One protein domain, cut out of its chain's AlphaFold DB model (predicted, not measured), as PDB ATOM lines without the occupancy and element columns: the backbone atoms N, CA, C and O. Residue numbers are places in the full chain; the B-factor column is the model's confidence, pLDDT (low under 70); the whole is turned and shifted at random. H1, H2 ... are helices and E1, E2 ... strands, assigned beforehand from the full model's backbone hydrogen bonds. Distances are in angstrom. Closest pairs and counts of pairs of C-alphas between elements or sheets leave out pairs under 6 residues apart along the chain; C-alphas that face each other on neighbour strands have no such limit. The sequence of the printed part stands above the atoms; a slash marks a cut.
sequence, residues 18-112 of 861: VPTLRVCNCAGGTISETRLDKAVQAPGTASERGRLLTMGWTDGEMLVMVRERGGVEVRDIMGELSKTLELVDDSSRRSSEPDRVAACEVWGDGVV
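Overview. This is residues 18 to 112 of the 861 residues of an uncharacterized protein of Ectocarpus sp. CCAP 1310/34 (UniProt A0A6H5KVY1). A twisted sheet of four strands, E3 to E6, is partly covered on one face by the small hairpin E7 and E8, which lies over E3 and E4 to make a small, partial sandwich. A separate hairpin, E1 and E2, is set apart from both of these sheets; its turn at Ala 27 and the loop at Ser 96 mark the two ends of the long axis. The 95 printed residues hold two short named helices and eight named strands, in the order E1 E2 H1 E3 E4 E5 E6 H2 E7 E8, and each sheet is antiparallel, the largest in the order E3 - E4 - E5 - E6. The class is mostly strand; the whole is compact, with a radius of gyration of the C-alphas of 13.9 A, yet elongated, spanning 46 by 29 by 19 A.

Arrangement. Start with E1, residues 20 to 24, and E2, residues 30 to 35, an antiparallel hairpin with N 21 and O 34 2.8 A apart. H1, residues 46 to 49, is only just not on the next sheet, with 4 pairs of C-alphas within 10 A. That sheet is a meander, each strand the antiparallel neighbour of the one before: E3, residues 52 to 57, E4, residues 63 to 67, E5, residues 71 to 75, and E6, residues 81 to 86. Look for N 56 and O 64 at 3.0 A, N 65 and O 73 at 2.8 A, and N 74 and O 83 at 2.9 A. E1 and E2 are apart from these four strands. H2, residues 90 to 93, is not on the sheet; both helices are too short for an O i to N i+4 pair, and each has 0 of 1 O i to N i+3 pairs within range. E7, residues 101 to 107, and E8, residues 110 to 112, form a hairpin with N 105 and O 112 2.9 A apart. They make a sandwich, two sheets face to face, with the meander: the closest C-alphas of E3 and E7, Gly 56 and Val 106, are 5.4 A apart, while E7 is apart from E5 and E6.

Along the chain. Find C-alpha 20 at (-21.148, 32.745, -38.624), where E1 begins; E2 is 14.0 A long. E3 runs 14.9 A from C-alpha 52 at (-14.343, 32.678, -49.082), and E6 14.6 A. E7 runs 16.3 A, and E8 ends at C-alpha 112 at (-16.288, 24.520, -61.563).

Size, cuts and confidence. The C-alphas farthest apart, Ala 27 and Ser 96, are 46.8 A apart. The printed part has no cut and no long link. Confidence is under 70 at residue 18, residues 37 to 50 and residues 90 to 97.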
ATOM      1  N   VAL A  18     -16.176  36.726 -35.233       65.88
ATOM      2  CA  VAL A  18     -16.218  35.376 -35.791       65.88
ATOM      3  C   VAL A  18     -17.253  35.249 -36.922       65.88
ATOM      4  O   VAL A  18     -18.441  35.491 -36.679       65.88
ATOM      5  N   PRO A  19     -16.863  34.792 -38.129       75.00
ATOM      6  CA  PRO A  19     -17.811  34.548 -39.208       75.00
ATOM      7  C   PRO A  19     -18.769  33.406 -38.837       75.00
ATOM      8  O   PRO A  19     -18.355  32.314 -38.438       75.00
ATOM      9  N   THR A  20     -20.067  33.676 -38.965       83.31
ATOM     10  CA  THR A  20     -21.148  32.745 -38.624       83.31
ATOM     11  C   THR A  20     -21.933  32.407 -39.884       83.31
ATOM     12  O   THR A  20     -22.387  33.305 -40.592       83.31
ATOM     13  N   LEU A  21     -22.075  31.115 -40.170       87.81
ATOM     14  CA  LEU A  21     -22.948  30.603 -41.216       87.81
ATOM     15  C   LEU A  21     -24.358  30.464 -40.642       87.81
ATOM     16  O   LEU A  21     -24.548  29.777 -39.641       87.81
ATOM     17  N   ARG A  22     -25.336  31.106 -41.277       90.12
ATOM     18  CA  ARG A  22     -26.751  30.984 -40.922       90.12
ATOM     19  C   ARG A  22     -27.518  30.431 -42.115       90.12
ATOM     20  O   ARG A  22     -27.447  31.004 -43.201       90.12
ATOM     21  N   VAL A  23     -28.247  29.342 -41.897       91.50
ATOM     22  CA  VAL A  23     -29.163  28.757 -42.879       91.50
ATOM     23  C   VAL A  23     -30.584  29.072 -42.433       91.50
ATOM     24  O   VAL A  23     -30.955  28.792 -41.292       91.50
ATOM     25  N   CYS A  24     -31.381  29.655 -43.323       90.94
ATOM     26  CA  CYS A  24     -32.772  30.021 -43.063       90.94
ATOM     27  C   CYS A  24     -33.702  29.324 -44.060       90.94
ATOM     28  O   CYS A  24     -33.300  29.021 -45.182       90.94
ATOM     29  N   ASN A  25     -34.954  29.102 -43.662       91.56
ATOM     30  CA  ASN A  25     -36.017  28.751 -44.599       91.56
ATOM     31  C   ASN A  25     -36.517  30.005 -45.347       91.56
ATOM     32  O   ASN A  25     -36.196  31.136 -44.973       91.56
ATOM     33  N   CYS A  26     -37.349  29.825 -46.376       91.38
ATOM     34  CA  CYS A  26     -37.878  30.948 -47.159       91.38
ATOM     35  C   CYS A  26     -38.856  31.840 -46.373       91.38
ATOM     36  O   CYS A  26     -39.186  32.926 -46.825       91.38
ATOM     37  N   ALA A  27     -39.313  31.409 -45.191       90.50
ATOM     38  CA  ALA A  27     -40.130  32.223 -44.290       90.50
ATOM     39  C   ALA A  27     -39.286  33.067 -43.308       90.50
ATOM     40  O   ALA A  27     -39.846  33.690 -42.407       90.50
ATOM     41  N   GLY A  28     -37.953  33.061 -43.443       87.88
ATOM     42  CA  GLY A  28     -37.022  33.799 -42.582       87.88
ATOM     43  C   GLY A  28     -36.688  33.109 -41.254       87.88
ATOM     44  O   GLY A  28     -35.946  33.660 -40.441       87.88
ATOM     45  N   GLY A  29     -37.205  31.902 -41.012       89.75
ATOM     46  CA  GLY A  29     -36.889  31.108 -39.828       89.75
ATOM     47  C   GLY A  29     -35.499  30.480 -39.926       89.75
ATOM     48  O   GLY A  29     -35.185  29.816 -40.912       89.75
ATOM     49  N   THR A  30     -34.672  30.656 -38.895       91.31
ATOM     50  CA  THR A  30     -33.348  30.022 -38.813       91.31
ATOM     51  C   THR A  30     -33.488  28.504 -38.669       91.31
ATOM     52  O   THR A  30     -34.064  28.025 -37.694       91.31
ATOM     53  N   ILE A  31     -32.933  27.755 -39.623       91.19
ATOM     54  CA  ILE A  31     -32.808  26.291 -39.574       91.19
ATOM     55  C   ILE A  31     -31.581  25.914 -38.742       91.19
ATOM     56  O   ILE A  31     -31.661  25.069 -37.852       91.19
ATOM     57  N   SER A  32     -30.446  26.558 -39.020       90.75
ATOM     58  CA  SER A  32     -29.183  26.291 -38.338       90.75
ATOM     59  C   SER A  32     -28.290  27.528 -38.276       90.75
ATOM     60  O   SER A  32     -28.366  28.438 -39.107       90.75
ATOM     61  N   GLU A  33     -27.445  27.568 -37.250       90.19
ATOM     62  CA  GLU A  33     -26.432  28.599 -37.067       90.19
ATOM     63  C   GLU A  33     -25.126  27.944 -36.607       90.19
ATOM     64  O   GLU A  33     -25.064  27.307 -35.554       90.19
ATOM     65  N   THR A  34     -24.072  28.090 -37.407       85.50
ATOM     66  CA  THR A  34     -22.779  27.434 -37.186       85.50
ATOM     67  C   THR A  34     -21.662  28.465 -37.200       85.50
ATOM     68  O   THR A  34     -21.497  29.225 -38.154       85.50
ATOM     69  N   ARG A  35     -20.842  28.485 -36.146       81.06
ATOM     70  CA  ARG A  35     -19.646  29.339 -36.101       81.06
ATOM     71  C   ARG A  35     -18.493  28.668 -36.851       81.06
ATOM     72  O   ARG A  35     -18.141  27.527 -36.546       81.06
ATOM     73  N   LEU A  36     -17.914  29.356 -37.836       72.62
ATOM     74  CA  LEU A  36     -16.953  28.763 -38.783       72.62
ATOM     75  C   LEU A  36     -15.532  28.563 -38.210       72.62
ATOM     76  O   LEU A  36     -14.699  27.903 -38.824       72.62
ATOM     77  N   ASP A  37     -15.263  29.093 -37.024       61.06
ATOM     78  CA  ASP A  37     -14.036  28.962 -36.224       61.06
ATOM     79  C   ASP A  37     -14.061  27.766 -35.246       61.06
ATOM     80  O   ASP A  37     -13.010  27.196 -34.958       61.06
ATOM     81  N   LYS A  38     -15.245  27.356 -34.761       43.91
ATOM     82  CA  LYS A  38     -15.432  26.216 -33.836       43.91
ATOM     83  C   LYS A  38     -15.797  24.891 -34.509       43.91
ATOM     84  O   LYS A  38     -15.798  23.868 -33.828       43.91
ATOM     85  N   ALA A  39     -16.072  24.876 -35.814       45.03
ATOM     86  CA  ALA A  39     -16.227  23.639 -36.581       45.03
ATOM     87  C   ALA A  39     -14.849  22.971 -36.791       45.03
ATOM     88  O   ALA A  39     -14.233  23.040 -37.857       45.03
ATOM     89  N   VAL A  40     -14.338  22.390 -35.706       47.75
ATOM     90  CA  VAL A  40     -13.170  21.512 -35.629       47.75
ATOM     91  C   VAL A  40     -13.452  20.276 -36.479       47.75
ATOM     92  O   VAL A  40     -14.362  19.533 -36.134       47.75
ATOM     93  N   GLN A  41     -12.699  20.102 -37.575       43.78
ATOM     94  CA  GLN A  41     -12.350  18.821 -38.237       43.78
ATOM     95  C   GLN A  41     -11.654  18.993 -39.608       43.78
ATOM     96  O   GLN A  41     -11.185  18.007 -40.162       43.78
ATOM     97  N   ALA A  42     -11.508  20.209 -40.153       44.41
ATOM     98  CA  ALA A  42     -10.700  20.428 -41.362       44.41
ATOM     99  C   ALA A  42      -9.231  20.774 -41.008       44.41
ATOM    100  O   ALA A  42      -9.022  21.701 -40.211       44.41
ATOM    101  N   PRO A  43      -8.220  20.081 -41.575       40.53
ATOM    102  CA  PRO A  43      -6.808  20.341 -41.289       40.53
ATOM    103  C   PRO A  43      -6.373  21.744 -41.753       40.53
ATOM    104  O   PRO A  43      -6.740  22.190 -42.838       40.53
ATOM    105  N   GLY A  44      -5.578  22.429 -40.924       49.56
ATOM    106  CA  GLY A  44      -4.928  23.709 -41.241       49.56
ATOM    107  C   GLY A  44      -5.417  24.924 -40.433       49.56
ATOM    108  O   GLY A  44      -6.528  24.941 -39.896       49.56
ATOM    109  N   THR A  45      -4.566  25.949 -40.323       49.47
ATOM    110  CA  THR A  45      -4.855  27.206 -39.598       49.47
ATOM    111  C   THR A  45      -5.840  28.107 -40.366       49.47
ATOM    112  O   THR A  45      -5.973  28.015 -41.583       49.47
ATOM    113  N   ALA A  46      -6.538  29.034 -39.692       48.84
ATOM    114  CA  ALA A  46      -7.469  29.968 -40.355       48.84
ATOM    115  C   ALA A  46      -6.797  30.839 -41.445       48.84
ATOM    116  O   ALA A  46      -7.444  31.208 -42.422       48.84
ATOM    117  N   SER A  47      -5.491  31.103 -41.307       47.66
ATOM    118  CA  SER A  47      -4.652  31.786 -42.306       47.66
ATOM    119  C   SER A  47      -4.337  30.900 -43.525       47.66
ATOM    120  O   SER A  47      -4.149  31.392 -44.638       47.66
ATOM    121  N   GLU A  48      -4.324  29.575 -43.353       53.50
ATOM    122  CA  GLU A  48      -4.071  28.616 -44.433       53.50
ATOM    123  C   GLU A  48      -5.275  28.413 -45.358       53.50
ATOM    124  O   GLU A  48      -5.069  28.136 -46.540       53.50
ATOM    125  N   ARG A  49      -6.506  28.596 -44.855       62.50
ATOM    126  CA  ARG A  49      -7.756  28.327 -45.595       62.50
ATOM    127  C   ARG A  49      -8.051  29.337 -46.713       62.50
ATOM    128  O   ARG A  49      -8.695  28.980 -47.692       62.50
ATOM    129  N   GLY A  50      -7.568  30.576 -46.603       68.56
ATOM    130  CA  GLY A  50      -7.852  31.638 -47.578       68.56
ATOM    131  C   GLY A  50      -9.289  32.187 -47.514       68.56
ATOM    132  O   GLY A  50     -10.152  31.677 -46.787       68.56
ATOM    133  N   ARG A  51      -9.534  33.266 -48.268       80.56
ATOM    134  CA  ARG A  51     -10.812  33.997 -48.301       80.56
ATOM    135  C   ARG A  51     -11.926  33.160 -48.943       80.56
ATOM    136  O   ARG A  51     -11.667  32.414 -49.882       80.56
ATOM    137  N   LEU A  52     -13.162  33.281 -48.449       85.12
ATOM    138  CA  LEU A  52     -14.343  32.678 -49.082       85.12
ATOM    139  C   LEU A  52     -14.712  33.478 -50.341       85.12
ATOM    140  O   LEU A  52     -14.955  34.681 -50.237       85.12
ATOM    141  N   LEU A  53     -14.744  32.821 -51.500       86.75
ATOM    142  CA  LEU A  53     -15.060  33.446 -52.787       86.75
ATOM    143  C   LEU A  53     -16.546  33.347 -53.119       86.75
ATOM    144  O   LEU A  53     -17.189  34.366 -53.350       86.75
ATOM    145  N   THR A  54     -17.097  32.132 -53.104       87.81
ATOM    146  CA  THR A  54     -18.509  31.894 -53.417       87.81
ATOM    147  C   THR A  54     -19.128  30.849 -52.499       87.81
ATOM    148  O   THR A  54     -18.430  30.056 -51.855       87.81
ATOM    149  N   MET A  55     -20.457  30.864 -52.444       90.62
ATOM    150  CA  MET A  55     -21.259  29.796 -51.870       90.62
ATOM    151  C   MET A  55     -22.473  29.527 -52.756       90.62
ATOM    152  O   MET A  55     -23.096  30.472 -53.240       90.62
ATOM    153  N   GLY A  56     -22.833  28.259 -52.913       91.12
ATOM    154  CA  GLY A  56     -23.984  27.836 -53.704       91.12
ATOM    155  C   GLY A  56     -24.572  26.541 -53.167       91.12
ATOM    156  O   GLY A  56     -23.898  25.799 -52.451       91.12
ATOM    157  N   TRP A  57     -25.839  26.297 -53.478       91.38
ATOM    158  CA  TRP A  57     -26.511  25.045 -53.147       91.38
ATOM    159  C   TRP A  57     -26.471  24.111 -54.350       91.38
ATOM    160  O   TRP A  57     -26.662  24.562 -55.475       91.38
ATOM    161  N   THR A  58     -26.253  22.826 -54.094       92.31
ATOM    162  CA  THR A  58     -26.510  21.763 -55.072       92.31
ATOM    163  C   THR A  58     -27.993  21.379 -55.071       92.31
ATOM    164  O   THR A  58     -28.721  21.659 -54.112       92.31
ATOM    165  N   ASP A  59     -28.431  20.642 -56.089       88.25
ATOM    166  CA  ASP A  59     -29.777  20.062 -56.202       88.25
ATOM    167  C   ASP A  59     -30.098  19.094 -55.050       88.25
ATOM    168  O   ASP A  59     -31.257  18.905 -54.666       88.25
ATOM    169  N   GLY A  60     -29.057  18.507 -54.452       87.56
ATOM    170  CA  GLY A  60     -29.131  17.688 -53.241       87.56
ATOM    171  C   GLY A  60     -29.238  18.484 -51.933       87.56
ATOM    172  O   GLY A  60     -29.165  17.882 -50.868       87.56
ATOM    173  N   GLU A  61     -29.384  19.813 -51.995       89.50
ATOM    174  CA  GLU A  61     -29.393  20.729 -50.843       89.50
ATOM    175  C   GLU A  61     -28.123  20.648 -49.981       89.50
ATOM    176  O   GLU A  61     -28.163  20.794 -48.756       89.50
ATOM    177  N   MET A  62     -26.973  20.458 -50.634       91.56
ATOM    178  CA  MET A  62     -25.665  20.582 -49.997       91.56
ATOM    179  C   MET A  62     -25.096  21.972 -50.279       91.56
ATOM    180  O   MET A  62     -25.053  22.420 -51.423       91.56
ATOM    181  N   LEU A  63     -24.646  22.656 -49.231       92.75
ATOM    182  CA  LEU A  63     -24.007  23.958 -49.342       92.75
ATOM    183  C   LEU A  63     -22.533  23.771 -49.700       92.75
ATOM    184  O   LEU A  63     -21.750  23.254 -48.899       92.75
ATOM    185  N   VAL A  64     -22.146  24.247 -50.876       93.44
ATOM    186  CA  VAL A  64     -20.763  24.276 -51.350       93.44
ATOM    187  C   VAL A  64     -20.178  25.655 -51.071       93.44
ATOM    188  O   VAL A  64     -20.773  26.674 -51.414       93.44
ATOM    189  N   MET A  65     -19.007  25.693 -50.443       91.38
ATOM    190  CA  MET A  65     -18.276  26.913 -50.104       91.38
ATOM    191  C   MET A  65     -16.873  26.848 -50.706       91.38
ATOM    192  O   MET A  65     -16.068  26.011 -50.297       91.38
ATOM    193  N   VAL A  66     -16.562  27.739 -51.648       90.69
ATOM    194  CA  VAL A  66     -15.283  27.740 -52.382       90.69
ATOM    195  C   VAL A  66     -14.369  28.835 -51.856       90.69
ATOM    196  O   VAL A  66     -14.777  29.994 -51.726       90.69
ATOM    197  N   ARG A  67     -13.114  28.489 -51.571       88.69
ATOM    198  CA  ARG A  67     -12.095  29.414 -51.064       88.69
ATOM    199  C   ARG A  67     -11.066  29.777 -52.131       88.69
ATOM    200  O   ARG A  67     -10.806  29.016 -53.055       88.69
ATOM    201  N   GLU A  68     -10.415  30.922 -51.945       86.69
ATOM    202  CA  GLU A  68      -9.442  31.513 -52.880       86.69
ATOM    203  C   GLU A  68      -8.280  30.578 -53.238       86.69
ATOM    204  O   GLU A  68      -7.780  30.596 -54.359       86.69
ATOM    205  N   ARG A  69      -7.870  29.726 -52.295       83.00
ATOM    206  CA  ARG A  69      -6.772  28.764 -52.469       83.00
ATOM    207  C   ARG A  69      -7.211  27.412 -53.051       83.00
ATOM    208  O   ARG A  69      -6.427  26.473 -53.020       83.00
ATOM    209  N   GLY A  70      -8.452  27.297 -53.526       84.38
ATOM    210  CA  GLY A  70      -8.987  26.076 -54.138       84.38
ATOM    211  C   GLY A  70      -9.600  25.063 -53.170       84.38
ATOM    212  O   GLY A  70     -10.076  24.023 -53.618       84.38
ATOM    213  N   GLY A  71      -9.636  25.364 -51.869       87.94
ATOM    214  CA  GLY A  71     -10.328  24.532 -50.885       87.94
ATOM    215  C   GLY A  71     -11.846  24.677 -51.001       87.94
ATOM    216  O   GLY A  71     -12.366  25.796 -51.023       87.94
ATOM    217  N   VAL A  72     -12.553  23.551 -51.046       90.75
ATOM    218  CA  VAL A  72     -14.013  23.477 -51.159       90.75
ATOM    219  C   VAL A  72     -14.577  22.755 -49.937       90.75
ATOM    220  O   VAL A  72     -14.265  21.594 -49.685       90.75
ATOM    221  N   GLU A  73     -15.424  23.433 -49.167       90.75
ATOM    222  CA  GLU A  73     -16.152  22.837 -48.042       90.75
ATOM    223  C   GLU A  73     -17.584  22.509 -48.468       90.75
ATOM    224  O   GLU A  73     -18.285  23.370 -49.000       90.75
ATOM    225  N   VAL A  74     -18.026  21.283 -48.199       91.81
ATOM    226  CA  VAL A  74     -19.386  20.814 -48.487       91.81
ATOM    227  C   VAL A  74     -20.098  20.567 -47.164       91.81
ATOM    228  O   VAL A  74     -19.649  19.749 -46.353       91.81
ATOM    229  N   ARG A  75     -21.203  21.273 -46.935       91.56
ATOM    230  CA  ARG A  75     -21.983  21.232 -45.693       91.56
ATOM    231  C   ARG A  75     -23.425  20.825 -45.955       91.56
ATOM    232  O   ARG A  75     -23.953  21.091 -47.029       91.56
ATOM    233  N   ASP A  76     -24.052  20.180 -44.981       90.62
ATOM    234  CA  ASP A  76     -25.486  19.892 -45.042       90.62
ATOM    235  C   ASP A  76     -26.334  21.128 -44.671       90.62
ATOM    236  O   ASP A  76     -25.817  22.185 -44.294       90.62
ATOM    237  N   ILE A  77     -27.661  20.997 -44.754       91.25
ATOM    238  CA  ILE A  77     -28.609  22.070 -44.408       91.25
ATOM    239  C   ILE A  77     -28.561  22.479 -42.922       91.25
ATOM    240  O   ILE A  77     -28.974  23.583 -42.549       91.25
ATOM    241  N   MET A  78     -28.021  21.616 -42.062       89.94
ATOM    242  CA  MET A  78     -27.801  21.895 -40.645       89.94
ATOM    243  C   MET A  78     -26.459  22.605 -40.390       89.94
ATOM    244  O   MET A  78     -26.159  22.944 -39.244       89.94
ATOM    245  N   GLY A  79     -25.678  22.874 -41.442       87.44
ATOM    246  CA  GLY A  79     -24.372  23.532 -41.374       87.44
ATOM    247  C   GLY A  79     -23.228  22.597 -40.960       87.44
ATOM    248  O   GLY A  79     -22.088  23.057 -40.790       87.44
ATOM    249  N   GLU A  80     -23.498  21.295 -40.816       85.94
ATOM    250  CA  GLU A  80     -22.506  20.279 -40.462       85.94
ATOM    251  C   GLU A  80     -21.575  20.031 -41.656       85.94
ATOM    252  O   GLU A  80     -22.011  19.959 -42.805       85.94
ATOM    253  N   LEU A  81     -20.265  19.934 -41.400       86.62
ATOM    254  CA  LEU A  81     -19.285  19.640 -42.447       86.62
ATOM    255  C   LEU A  81     -19.440  18.183 -42.881       86.62
ATOM    256  O   LEU A  81     -19.190  17.277 -42.093       86.62
ATOM    257  N   SER A  82     -19.824  17.978 -44.138       87.25
ATOM    258  CA  SER A  82     -19.950  16.652 -44.735       87.25
ATOM    259  C   SER A  82     -18.618  16.210 -45.336       87.25
ATOM    260  O   SER A  82     -18.106  15.143 -45.001       87.25
ATOM    261  N   LYS A  83     -18.023  17.045 -46.200       87.19
ATOM    262  CA  LYS A  83     -16.776  16.729 -46.918       87.19
ATOM    263  C   LYS A  83     -15.937  17.981 -47.166       87.19
ATOM    264  O   LYS A  83     -16.459  19.092 -47.224       87.19
ATOM    265  N   THR A  84     -14.634  17.777 -47.344       89.38
ATOM    266  CA  THR A  84     -13.705  18.795 -47.856       89.38
ATOM    267  C   THR A  84     -13.089  18.270 -49.145       89.38
ATOM    268  O   THR A  84     -12.649  17.123 -49.182       89.38
ATOM    269  N   LEU A  85     -13.080  19.094 -50.185       89.25
ATOM    270  CA  LEU A  85     -12.523  18.794 -51.499       89.25
ATOM    271  C   LEU A  85     -11.469  19.850 -51.839       89.25
ATOM    272  O   LEU A  85     -11.481  20.955 -51.297       89.25
ATOM    273  N   GLU A  86     -10.557  19.510 -52.739       87.38
ATOM    274  CA  GLU A  86      -9.490  20.404 -53.185       87.38
ATOM    275  C   GLU A  86      -9.515  20.483 -54.715       87.38
ATOM    276  O   GLU A  86      -9.592  19.461 -55.401       87.38
ATOM    277  N   LEU A  87      -9.470  21.706 -55.246       85.50
ATOM    278  CA  LEU A  87      -9.408  21.987 -56.687       85.50
ATOM    279  C   LEU A  87      -7.963  22.111 -57.199       85.50
ATOM    280  O   LEU A  87      -7.721  22.070 -58.405       85.50
ATOM    281  N   VAL A  88      -7.005  22.271 -56.283       80.69
ATOM    282  CA  VAL A  88      -5.583  22.487 -56.574       80.69
ATOM    283  C   VAL A  88      -4.797  21.215 -56.284       80.69
ATOM    284  O   VAL A  88      -4.965  20.592 -55.237       80.69
ATOM    285  N   ASP A  89      -3.898  20.853 -57.199       74.88
ATOM    286  CA  ASP A  89      -3.030  19.687 -57.040       74.88
ATOM    287  C   ASP A  89      -2.021  19.908 -55.889       74.88
ATOM    288  O   ASP A  89      -1.499  21.011 -55.689       74.88
ATOM    289  N   ASP A  90      -1.676  18.844 -55.157       67.38
ATOM    290  CA  ASP A  90      -0.809  18.897 -53.961       67.38
ATOM    291  C   ASP A  90       0.567  19.552 -54.210       67.38
ATOM    292  O   ASP A  90       1.160  20.163 -53.315       67.38
ATOM    293  N   SER A  91       1.083  19.444 -55.437       63.03
ATOM    294  CA  SER A  91       2.340  20.063 -55.874       63.03
ATOM    295  C   SER A  91       2.241  21.588 -55.988       63.03
ATOM    296  O   SER A  91       3.176  22.288 -55.599       63.03
ATOM    297  N   SER A  92       1.108  22.105 -56.469       64.69
ATOM    298  CA  SER A  92       0.828  23.542 -56.566       64.69
ATOM    299  C   SER A  92       0.489  24.137 -55.199       64.69
ATOM    300  O   SER A  92       0.873  25.261 -54.902       64.69
ATOM    301  N   ARG A  93      -0.124  23.363 -54.299       65.06
ATOM    302  CA  ARG A  93      -0.413  23.814 -52.928       65.06
ATOM    303  C   ARG A  93       0.846  24.125 -52.105       65.06
ATOM    304  O   ARG A  93       0.804  24.978 -51.222       65.06
ATOM    305  N   ARG A  94       1.951  23.411 -52.358       64.00
ATOM    306  CA  ARG A  94       3.226  23.547 -51.623       64.00
ATOM    307  C   ARG A  94       4.221  24.509 -52.282       64.00
ATOM    308  O   ARG A  94       5.321  24.673 -51.754       64.00
ATOM    309  N   SER A  95       3.878  25.110 -53.423       66.94
ATOM    310  CA  SER A  95       4.726  26.118 -54.062       66.94
ATOM    311  C   SER A  95       4.736  27.419 -53.246       66.94
ATOM    312  O   SER A  95       3.858  27.675 -52.422       66.94
ATOM    313  N   SER A  96       5.746  28.264 -53.474       61.72
ATOM    314  CA  SER A  96       5.818  29.595 -52.853       61.72
ATOM    315  C   SER A  96       4.672  30.517 -53.290       61.72
ATOM    316  O   SER A  96       4.298  31.418 -52.545       61.72
ATOM    317  N   GLU A  97       4.106  30.270 -54.473       69.62
ATOM    318  CA  GLU A  97       2.936  30.955 -55.026       69.62
ATOM    319  C   GLU A  97       1.919  29.905 -55.502       69.62
ATOM    320  O   GLU A  97       2.051  29.386 -56.616       69.62
ATOM    321  N   PRO A  98       0.955  29.511 -54.647       71.81
ATOM    322  CA  PRO A  98      -0.076  28.557 -55.029       71.81
ATOM    323  C   PRO A  98      -1.035  29.186 -56.038       71.81
ATOM    324  O   PRO A  98      -1.359  30.376 -55.943       71.81
ATOM    325  N   ASP A  99      -1.502  28.368 -56.980       81.06
ATOM    326  CA  ASP A  99      -2.512  28.778 -57.950       81.06
ATOM    327  C   ASP A  99      -3.822  29.127 -57.225       81.06
ATOM    328  O   ASP A  99      -4.194  28.484 -56.238       81.06
ATOM    329  N   ARG A 100      -4.498  30.181 -57.680       85.62
ATOM    330  CA  ARG A 100      -5.686  30.733 -57.013       85.62
ATOM    331  C   ARG A 100      -6.898  30.624 -57.911       85.62
ATOM    332  O   ARG A 100      -6.780  30.687 -59.128       85.62
ATOM    333  N   VAL A 101      -8.066  30.495 -57.303       88.12
ATOM    334  CA  VAL A 101      -9.333  30.505 -58.038       88.12
ATOM    335  C   VAL A 101      -9.599  31.928 -58.536       88.12
ATOM    336  O   VAL A 101      -9.698  32.855 -57.732       88.12
ATOM    337  N   ALA A 102      -9.692  32.093 -59.855       86.25
ATOM    338  CA  ALA A 102      -9.994  33.359 -60.521       86.25
ATOM    339  C   ALA A 102     -11.508  33.571 -60.674       86.25
ATOM    340  O   ALA A 102     -12.012  34.657 -60.395       86.25
ATOM    341  N   ALA A 103     -12.233  32.522 -61.063       87.25
ATOM    342  CA  ALA A 103     -13.692  32.500 -61.139       87.25
ATOM    343  C   ALA A 103     -14.203  31.111 -60.748       87.25
ATOM    344  O   ALA A 103     -13.501  30.119 -60.937       87.25
ATOM    345  N   CYS A 104     -15.412  31.019 -60.204       92.00
ATOM    346  CA  CYS A 104     -16.010  29.739 -59.836       92.00
ATOM    347  C   CYS A 104     -17.533  29.797 -59.870       92.00
ATOM    348  O   CYS A 104     -18.116  30.797 -59.458       92.00
ATOM    349  N   GLU A 105     -18.145  28.691 -60.275       91.50
ATOM    350  CA  GLU A 105     -19.591  28.499 -60.316       91.50
ATOM    351  C   GLU A 105     -19.947  27.170 -59.645       91.50
ATOM    352  O   GLU A 105     -19.282  26.149 -59.849       91.50
ATOM    353  N   VAL A 106     -20.986  27.196 -58.814       91.88
ATOM    354  CA  VAL A 106     -21.594  25.991 -58.235       91.88
ATOM    355  C   VAL A 106     -22.817  25.676 -59.082       91.88
ATOM    356  O   VAL A 106     -23.634  26.559 -59.322       91.88
ATOM    357  N   TRP A 107     -22.938  24.433 -59.527       88.81
ATOM    358  CA  TRP A 107     -24.032  23.976 -60.381       88.81
ATOM    359  C   TRP A 107     -24.620  22.676 -59.828       88.81
ATOM    360  O   TRP A 107     -24.045  22.111 -58.895       88.81
ATOM    361  N   GLY A 108     -25.745  22.223 -60.396       83.31
ATOM    362  CA  GLY A 108     -26.612  21.141 -59.907       83.31
ATOM    363  C   GLY A 108     -25.955  20.128 -58.966       83.31
ATOM    364  O   GLY A 108     -26.350  20.028 -57.808       83.31
ATOM    365  N   ASP A 109     -24.897  19.436 -59.404       87.19
ATOM    366  CA  ASP A 109     -24.191  18.421 -58.602       87.19
ATOM    367  C   ASP A 109     -22.672  18.664 -58.418       87.19
ATOM    368  O   ASP A 109     -21.887  17.765 -58.085       87.19
ATOM    369  N   GLY A 110     -22.208  19.886 -58.663       91.69
ATOM    370  CA  GLY A 110     -20.781  20.130 -58.795       91.69
ATOM    371  C   GLY A 110     -20.329  21.561 -58.583       91.69
ATOM    372  O   GLY A 110     -21.093  22.484 -58.309       91.69
ATOM    373  N   VAL A 111     -19.022  21.739 -58.720       93.56
ATOM    374  CA  VAL A 111     -18.369  23.043 -58.719       93.56
ATOM    375  C   VAL A 111     -17.337  23.089 -59.834       93.56
ATOM    376  O   VAL A 111     -16.595  22.130 -60.042       93.56
ATOM    377  N   VAL A 112     -17.287  24.210 -60.540       93.50
ATOM    378  CA  VAL A 112     -16.288  24.520 -61.563       93.50
ATOM    379  C   VAL A 112     -15.512  25.746 -61.113       93.50
ATOM    380  O   VAL A 112     -16.093  26.703 -60.606       93.50
TER     381      VAL A 112